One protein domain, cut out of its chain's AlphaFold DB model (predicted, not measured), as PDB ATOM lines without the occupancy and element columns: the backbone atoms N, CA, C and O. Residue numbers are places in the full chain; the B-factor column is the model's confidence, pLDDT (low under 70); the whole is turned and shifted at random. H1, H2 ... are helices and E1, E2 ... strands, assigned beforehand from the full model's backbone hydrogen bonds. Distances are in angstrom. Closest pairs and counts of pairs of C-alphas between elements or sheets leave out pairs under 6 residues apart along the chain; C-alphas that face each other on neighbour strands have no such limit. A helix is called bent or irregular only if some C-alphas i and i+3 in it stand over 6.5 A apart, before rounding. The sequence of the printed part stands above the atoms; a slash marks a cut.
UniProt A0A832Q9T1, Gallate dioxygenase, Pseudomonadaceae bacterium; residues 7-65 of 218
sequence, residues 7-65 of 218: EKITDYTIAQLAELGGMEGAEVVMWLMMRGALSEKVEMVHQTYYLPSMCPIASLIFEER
ATOM      1  N   GLU A   7     110.134  82.788  94.149       96.25
ATOM      2  CA  GLU A   7     109.355  84.036  94.196       96.25
ATOM      3  C   GLU A   7     110.099  85.204  93.545       96.25
ATOM      4  O   GLU A   7     109.526  85.935  92.754       96.25
ATOM      5  N   LYS A   8     111.418  85.321  93.737       96.06
ATOM      6  CA  LYS A   8     112.211  86.356  93.046       96.06
ATOM      7  C   LYS A   8     112.133  86.301  91.520       96.06
ATOM      8  O   LYS A   8     112.455  87.282  90.862       96.06
ATOM      9  N   ILE A   9     111.770  85.159  90.935       95.94
ATOM     10  CA  ILE A   9     111.615  85.036  89.483       95.94
ATOM     11  C   ILE A   9     110.329  85.744  89.022       95.94
ATOM     12  O   ILE A   9     110.302  86.247  87.904       95.94
ATOM     13  N   THR A  10     109.302  85.870  89.878       96.69
ATOM     14  CA  THR A  10     108.062  86.594  89.537       96.69
ATOM     15  C   THR A  10     108.264  88.102  89.400       96.69
ATOM     16  O   THR A  10     107.419  88.772  88.815       96.69
ATOM     17  N   ASP A  11     109.382  88.635  89.900       97.38
ATOM     18  CA  ASP A  11     109.732  90.056  89.781       97.38
ATOM     19  C   ASP A  11     110.247  90.424  88.379       97.38
ATOM     20  O   ASP A  11     110.327  91.604  88.029       97.38
ATOM     21  N   TYR A  12     110.620  89.428  87.568       97.75
ATOM     22  CA  TYR A  12     111.111  89.653  86.215       97.75
ATOM     23  C   TYR A  12     109.946  89.813  85.242       97.75
ATOM     24  O   TYR A  12     109.062  88.965  85.129       97.75
ATOM     25  N   THR A  13     109.991  90.878  84.450       97.94
ATOM     26  CA  THR A  13     109.154  90.996  83.255       97.94
ATOM     27  C   THR A  13     109.597  89.992  82.188       97.94
ATOM     28  O   THR A  13     110.756  89.574  82.149       97.94
ATOM     29  N   ILE A  14     108.703  89.673  81.246       97.50
ATOM     30  CA  ILE A  14     109.039  88.848  80.073       97.50
ATOM     31  C   ILE A  14     110.260  89.416  79.328       97.50
ATOM     32  O   ILE A  14     111.127  88.656  78.915       97.50
ATOM     33  N   ALA A  15     110.369  90.745  79.210       98.38
ATOM     34  CA  ALA A  15     111.501  91.395  78.549       98.38
ATOM     35  C   ALA A  15     112.830  91.148  79.279       98.38
ATOM     36  O   ALA A  15     113.830  90.868  78.630       98.38
ATOM     37  N   GLN A  16     112.840  91.194  80.614       98.38
ATOM     38  CA  GLN A  16     114.048  90.913  81.398       98.38
ATOM     39  C   GLN A  16     114.425  89.427  81.356       98.38
ATOM     40  O   GLN A  16     115.606  89.100  81.290       98.38
ATOM     41  N   LEU A  17     113.444  88.516  81.361       97.94
ATOM     42  CA  LEU A  17     113.709  87.088  81.148       97.94
ATOM     43  C   LEU A  17     114.301  86.841  79.756       97.94
ATOM     44  O   LEU A  17     115.277  86.105  79.630       97.94
ATOM     45  N   ALA A  18     113.757  87.498  78.732       98.31
ATOM     46  CA  ALA A  18     114.250  87.400  77.366       98.31
ATOM     47  C   ALA A  18     115.645  88.017  77.181       98.31
ATOM     48  O   ALA A  18     116.468  87.467  76.454       98.31
ATOM     49  N   GLU A  19     115.943  89.127  77.857       98.38
ATOM     50  CA  GLU A  19     117.277  89.740  77.866       98.38
ATOM     51  C   GLU A  19     118.329  88.793  78.463       98.38
ATOM     52  O   GLU A  19     119.454  88.718  77.972       98.38
ATOM     53  N   LEU A  20     117.955  88.032  79.496       97.50
ATOM     54  CA  LEU A  20     118.851  87.101  80.183       97.50
ATOM     55  C   LEU A  20     118.981  85.736  79.495       97.50
ATOM     56  O   LEU A  20     120.051  85.130  79.548       97.50
ATOM     57  N   GLY A  21     117.895  85.224  78.913       96.19
ATOM     58  CA  GLY A  21     117.791  83.845  78.420       96.19
ATOM     59  C   GLY A  21     117.532  83.701  76.920       96.19
ATOM     60  O   GLY A  21     117.457  82.576  76.433       96.19
ATOM     61  N   GLY A  22     117.397  84.808  76.186       98.06
ATOM     62  CA  GLY A  22     116.862  84.824  74.823       98.06
ATOM     63  C   GLY A  22     115.328  84.831  74.805       98.06
ATOM     64  O   GLY A  22     114.687  84.424  75.774       98.06
ATOM     65  N   MET A  23     114.734  85.293  73.699       98.31
ATOM     66  CA  MET A  23     113.275  85.455  73.574       98.31
ATOM     67  C   MET A  23     112.521  84.157  73.882       98.31
ATOM     68  O   MET A  23     111.621  84.157  74.717       98.31
ATOM     69  N   GLU A  24     112.922  83.048  73.267       98.25
ATOM     70  CA  GLU A  24     112.326  81.731  73.501       98.25
ATOM     71  C   GLU A  24     112.691  81.183  74.886       98.25
ATOM     72  O   GLU A  24     111.867  80.544  75.532       98.25
ATOM     73  N   GLY A  25     113.881  81.506  75.405       97.56
ATOM     74  CA  GLY A  25     114.308  81.109  76.750       97.56
ATOM     75  C   GLY A  25     113.458  81.708  77.875       97.56
ATOM     76  O   GLY A  25     113.464  81.184  78.987       97.56
ATOM     77  N   ALA A  26     112.664  82.749  77.603       98.12
ATOM     78  CA  ALA A  26     111.669  83.258  78.544       98.12
ATOM     79  C   ALA A  26     110.544  82.242  78.853       98.12
ATOM     80  O   ALA A  26     109.793  82.437  79.809       98.12
ATOM     81  N   GLU A  27     110.448  81.125  78.119       97.81
ATOM     82  CA  GLU A  27     109.497  80.037  78.391       97.81
ATOM     83  C   GLU A  27     109.720  79.322  79.739       97.81
ATOM     84  O   GLU A  27     108.856  78.570  80.199       97.81
ATOM     85  N   VAL A  28     110.830  79.604  80.439       96.94
ATOM     86  CA  VAL A  28     111.111  79.108  81.802       96.94
ATOM     87  C   VAL A  28     110.047  79.495  82.837       96.94
ATOM     88  O   VAL A  28     110.029  78.938  83.934       96.94
ATOM     89  N   VAL A  29     109.096  80.371  82.500       97.31
ATOM     90  CA  VAL A  29     107.859  80.557  83.279       97.31
ATOM     91  C   VAL A  29     107.087  79.243  83.491       97.31
ATOM     92  O   VAL A  29     106.448  79.074  84.527       97.31
ATOM     93  N   MET A  30     107.203  78.263  82.586       98.19
ATOM     94  CA  MET A  30     106.652  76.917  82.801       98.19
ATOM     95  C   MET A  30     107.329  76.187  83.964       98.19
ATOM     96  O   MET A  30     106.667  75.494  84.737       98.19
ATOM     97  N   TRP A  31     108.640  76.376  84.137       98.06
ATOM     98  CA  TRP A  31     109.371  75.814  85.273       98.06
ATOM     99  C   TRP A  31     108.934  76.480  86.578       98.06
ATOM    100  O   TRP A  31     108.907  75.823  87.616       98.06
ATOM    101  N   LEU A  32     108.542  77.758  86.524       97.44
ATOM    102  CA  LEU A  32     107.982  78.470  87.667       97.44
ATOM    103  C   LEU A  32     106.589  77.950  88.048       97.44
ATOM    104  O   LEU A  32     106.338  77.753  89.234       97.44
ATOM    105  N   MET A  33     105.720  77.648  87.073       97.88
ATOM    106  CA  MET A  33     104.432  76.985  87.339       97.88
ATOM    107  C   MET A  33     104.629  75.617  88.003       97.88
ATOM    108  O   MET A  33     103.988  75.335  89.010       97.88
ATOM    109  N   MET A  34     105.552  74.797  87.485       97.81
ATOM    110  CA  MET A  34     105.905  73.516  88.107       97.81
ATOM    111  C   MET A  34     106.407  73.722  89.539       97.81
ATOM    112  O   MET A  34     105.908  73.091  90.465       97.81
ATOM    113  N   ARG A  35     107.345  74.654  89.746       97.38
ATOM    114  CA  ARG A  35     107.922  74.925  91.064       97.38
ATOM    115  C   ARG A  35     106.898  75.451  92.075       97.38
ATOM    116  O   ARG A  35     107.043  75.153  93.257       97.38
ATOM    117  N   GLY A  36     105.901  76.214  91.625       95.75
ATOM    118  CA  GLY A  36     104.811  76.730  92.459       95.75
ATOM    119  C   GLY A  36     103.789  75.675  92.893       95.75
ATOM    120  O   GLY A  36     103.025  75.934  93.814       95.75
ATOM    121  N   ALA A  37     103.777  74.501  92.256       96.06
ATOM    122  CA  ALA A  37     102.950  73.366  92.663       96.06
ATOM    123  C   ALA A  37     103.638  72.447  93.692       96.06
ATOM    124  O   ALA A  37     102.985  71.563  94.236       96.06
ATOM    125  N   LEU A  38     104.939  72.642  93.936       95.94
ATOM    126  CA  LEU A  38     105.702  71.915  94.954       95.94
ATOM    127  C   LEU A  38     105.676  72.668  96.291       95.94
ATOM    128  O   LEU A  38     105.459  73.880  96.325       95.94
ATOM    129  N   SER A  39     106.012  71.962  97.369       94.81
ATOM    130  CA  SER A  39     106.249  72.500  98.717       94.81
ATOM    131  C   SER A  39     107.135  73.759  98.724       94.81
ATOM    132  O   SER A  39     108.013  73.928  97.864       94.81
ATOM    133  N   GLU A  40     106.983  74.635  99.728       93.44
ATOM    134  CA  GLU A  40     107.787  75.864  99.875       93.44
ATOM    135  C   GLU A  40     109.286  75.548  99.805       93.44
ATOM    136  O   GLU A  40     110.057  76.249  99.141       93.44
ATOM    137  N   LYS A  41     109.699  74.437 100.423       93.88
ATOM    138  CA  LYS A  41     111.072  73.926 100.381       93.88
ATOM    139  C   LYS A  41     111.131  72.576  99.682       93.88
ATOM    140  O   LYS A  41     110.432  71.636 100.048       93.88
ATOM    141  N   VAL A  42     112.040  72.481  98.719       95.75
ATOM    142  CA  VAL A  42     112.341  71.261  97.965       95.75
ATOM    143  C   VAL A  42     113.830  70.956  98.046       95.75
ATOM    144  O   VAL A  42     114.644  71.863  98.228       95.75
ATOM    145  N   GLU A  43     114.190  69.688  97.885       95.69
ATOM    146  CA  GLU A  43     115.580  69.252  97.766       95.69
ATOM    147  C   GLU A  43     115.899  68.929  96.309       95.69
ATOM    148  O   GLU A  43     115.268  68.064  95.703       95.69
ATOM    149  N   MET A  44     116.886  69.608  95.724       97.06
ATOM    150  CA  MET A  44     117.362  69.267  94.388       97.06
ATOM    151  C   MET A  44     118.293  68.056  94.444       97.06
ATOM    152  O   MET A  44     119.500  68.181  94.655       97.06
ATOM    153  N   VAL A  45     117.731  66.869  94.235       97.75
ATOM    154  CA  VAL A  45     118.479  65.601  94.284       97.75
ATOM    155  C   VAL A  45     119.302  65.354  93.018       97.75
ATOM    156  O   VAL A  45     120.245  64.564  93.028       97.75
ATOM    157  N   HIS A  46     118.972  66.036  91.918       98.31
ATOM    158  CA  HIS A  46     119.733  65.962  90.677       98.31
ATOM    159  C   HIS A  46     119.636  67.258  89.871       98.31
ATOM    160  O   HIS A  46     118.566  67.854  89.753       98.31
ATOM    161  N   GLN A  47     120.755  67.645  89.260       97.94
ATOM    162  CA  GLN A  47     120.830  68.727  88.288       97.94
ATOM    163  C   GLN A  47     121.837  68.364  87.198       97.94
ATOM    164  O   GLN A  47     122.982  68.016  87.488       97.94
ATOM    165  N   THR A  48     121.433  68.526  85.945       98.50
ATOM    166  CA  THR A  48     122.328  68.486  84.787       98.50
ATOM    167  C   THR A  48     122.139  69.716  83.919       98.50
ATOM    168  O   THR A  48     121.072  70.332  83.888       98.50
ATOM    169  N   TYR A  49     123.212  70.083  83.229       98.38
ATOM    170  CA  TYR A  49     123.239  71.158  82.252       98.38
ATOM    171  C   TYR A  49     124.237  70.798  81.159       98.38
ATOM    172  O   TYR A  49     125.382  70.444  81.451       98.38
ATOM    173  N   TYR A  50     123.813  70.901  79.908       98.06
ATOM    174  CA  TYR A  50     124.655  70.636  78.755       98.06
ATOM    175  C   TYR A  50     124.224  71.500  77.567       98.06
ATOM    176  O   TYR A  50     123.039  71.592  77.260       98.06
ATOM    177  N   LEU A  51     125.179  72.130  76.882       98.06
ATOM    178  CA  LEU A  51     124.921  73.017  75.742       98.06
ATOM    179  C   LEU A  51     125.723  72.546  74.517       98.06
ATOM    180  O   LEU A  51     126.800  73.072  74.247       98.06
ATOM    181  N   PRO A  52     125.241  71.527  73.783       96.81
ATOM    182  CA  PRO A  52     125.931  71.033  72.590       96.81
ATOM    183  C   PRO A  52     125.700  71.901  71.343       96.81
ATOM    184  O   PRO A  52     126.406  71.744  70.352       96.81
ATOM    185  N   SER A  53     124.675  72.758  71.352       97.50
ATOM    186  CA  SER A  53     124.258  73.582  70.213       97.50
ATOM    187  C   SER A  53     123.598  74.871  70.729       97.50
ATOM    188  O   SER A  53     124.149  75.506  71.618       97.50
ATOM    189  N   MET A  54     122.438  75.268  70.199       96.75
ATOM    190  CA  MET A  54     121.805  76.566  70.477       96.75
ATOM    191  C   MET A  54     120.980  76.613  71.770       96.75
ATOM    192  O   MET A  54     120.896  77.666  72.391       96.75
ATOM    193  N   CYS A  55     120.362  75.497  72.169       97.88
ATOM    194  CA  CYS A  55     119.497  75.438  73.349       97.88
ATOM    195  C   CYS A  55     120.219  74.755  74.523       97.88
ATOM    196  O   CYS A  55     120.711  73.632  74.348       97.88
ATOM    197  N   PRO A  56     120.293  75.390  75.707       97.69
ATOM    198  CA  PRO A  56     120.819  74.749  76.901       97.69
ATOM    199  C   PRO A  56     119.868  73.655  77.383       97.69
ATOM    200  O   PRO A  56     118.746  73.918  77.807       97.69
ATOM    201  N   ILE A  57     120.346  72.416  77.358       98.50
ATOM    202  CA  ILE A  57     119.607  71.255  77.837       98.50
ATOM    203  C   ILE A  57     119.871  71.136  79.332       98.50
ATOM    204  O   ILE A  57     120.979  70.797  79.755       98.50
ATOM    205  N   ALA A  58     118.855  71.430  80.133       98.31
ATOM    206  CA  ALA A  58     118.908  71.308  81.581       98.31
ATOM    207  C   ALA A  58     117.846  70.326  82.081       98.31
ATOM    208  O   ALA A  58     116.747  70.240  81.533       98.31
ATOM    209  N   SER A  59     118.161  69.585  83.139       98.31
ATOM    210  CA  SER A  59     117.197  68.732  83.841       98.31
ATOM    211  C   SER A  59     117.400  68.870  85.338       98.31
ATOM    212  O   SER A  59     118.529  68.787  85.821       98.31
ATOM    213  N   LEU A  60     116.303  69.089  86.060       98.25
ATOM    214  CA  LEU A  60     116.274  69.214  87.513       98.25
ATOM    215  C   LEU A  60     115.339  68.147  88.073       98.25
ATOM    216  O   LEU A  60     114.261  67.931  87.523       98.25
ATOM    217  N   ILE A  61     115.739  67.509  89.170       98.19
ATOM    218  CA  ILE A  61     114.865  66.632  89.952       98.19
ATOM    219  C   ILE A  61     114.761  67.228  91.347       98.19
ATOM    220  O   ILE A  61     115.772  67.382  92.036       98.19
ATOM    221  N   PHE A  62     113.534  67.559  91.736       98.12
ATOM    222  CA  PHE A  62     113.193  68.043  93.064       98.12
ATOM    223  C   PHE A  62     112.461  66.945  93.833       98.12
ATOM    224  O   PHE A  62     111.557  66.312  93.292       98.12
ATOM    225  N   GLU A  63     112.847  66.732  95.087       97.19
ATOM    226  CA  GLU A  63     112.129  65.887  96.036       97.19
ATOM    227  C   GLU A  63     111.441  66.767  97.087       97.19
ATOM    228  O   GLU A  63     112.047  67.686  97.650       97.19
ATOM    229  N   GLU A  64     110.166  66.487  97.347       94.25
ATOM    230  CA  GLU A  64     109.393  67.161  98.385       94.25
ATOM    231  C   GLU A  64     109.621  66.475  99.732       94.25
ATOM    232  O   GLU A  64     109.327  65.294  99.914       94.25
ATOM    233  N   ARG A  65     110.149  67.230 100.696       86.12
ATOM    234  CA  ARG A  65     110.356  66.780 102.079       86.12
ATOM    235  C   ARG A  65     109.714  67.776 103.032       86.12
ATOM    236  O   ARG A  65     110.395  68.395 103.850       86.12
TER     237      ARG A  65
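Overview. This is residues 7 to 65 of the 218 residues of the protein "Gallate dioxygenase" of Pseudomonadaceae bacterium (UniProt A0A832Q9T1). A long hairpin of two strands, E1 and E2, and a long helix, H3, run lengthwise with an open gap between H3 and E2, and the short helices H1 and H2 lie on the side of H3 away from the hairpin. H2 makes a corner with the first residues of H3, 24 to 26, while H1 lies near Leu 32, farther along H3. The printed part has 59 residues with three named helices and two named strands, in the order H1, H2, H3, E1, E2, and its sheet, of order E1 - E2, is antiparallel. The class is mixed, helices and strands. The whole is only just loose, close to compact, with a radius of gyration of the C-alphas of 12.8 A, and its outline is flat, spanning 34 by 29 by 13 A.

Along the chain. E1 is residues 42 to 50, 22.8 A from first to last C-alpha, beginning with C-alpha 42 at (112.341, 71.261, 97.965); it bends by 62 degrees at residue 45. E2 is residues 57 to 64, 23.3 A long, ending with C-alpha 64 at (109.393, 67.161, 98.385). H3 is residues 24 to 36, 21.0 A long; it is only just irregular, with C-alphas 26 and 29 6.7 A apart. H2 is residues 14 to 21, 10.2 A long. H1 is residues 7 to 11, 7.5 A long, beginning with C-alpha 7 at (109.355, 84.036, 94.196).

Arrangement. E1 and E2 form a hairpin, antiparallel at 170 degrees between their directions. The C-alphas of Tyr 49 and Ala 58 face each other at 4.4 A. N 50 and O 57 are within hydrogen-bond range at 2.8 A, and so are N 43 and O 63 at 2.9 A. H3 and E2 are apart. H2 and H3 touch, H3 with residues 24 to 26 alone; the closest C-alphas are those of Ala 18 and Ala 26, 5.0 A apart. Their lines stand about perpendicular, at 76 degrees. H1 and H3 are close but not clearly touching, with the C-alphas of Ile 9 and Leu 32 the closest at 7.7 A. H1 and H2 are apart, and both are apart from E1 and E2. In H2 every O i to N i+4 pair is within hydrogen-bond range; H3 has 5 of 9, and H1 has 0 of 1 but 2 of 2 O i to N i+3 pairs.

Size, cuts and confidence. The two C-alphas farthest apart, those of Ser 53 and Arg 65, are 35.4 A apart. The printed part, residues 7 to 65, has no cut. The links H1 to H2, H2 to H3 and H3 to E1 are tight, E1 to E2 is short, and no link is long. The mean pLDDT of the printed part is 97.1, and no printed residue is under 70.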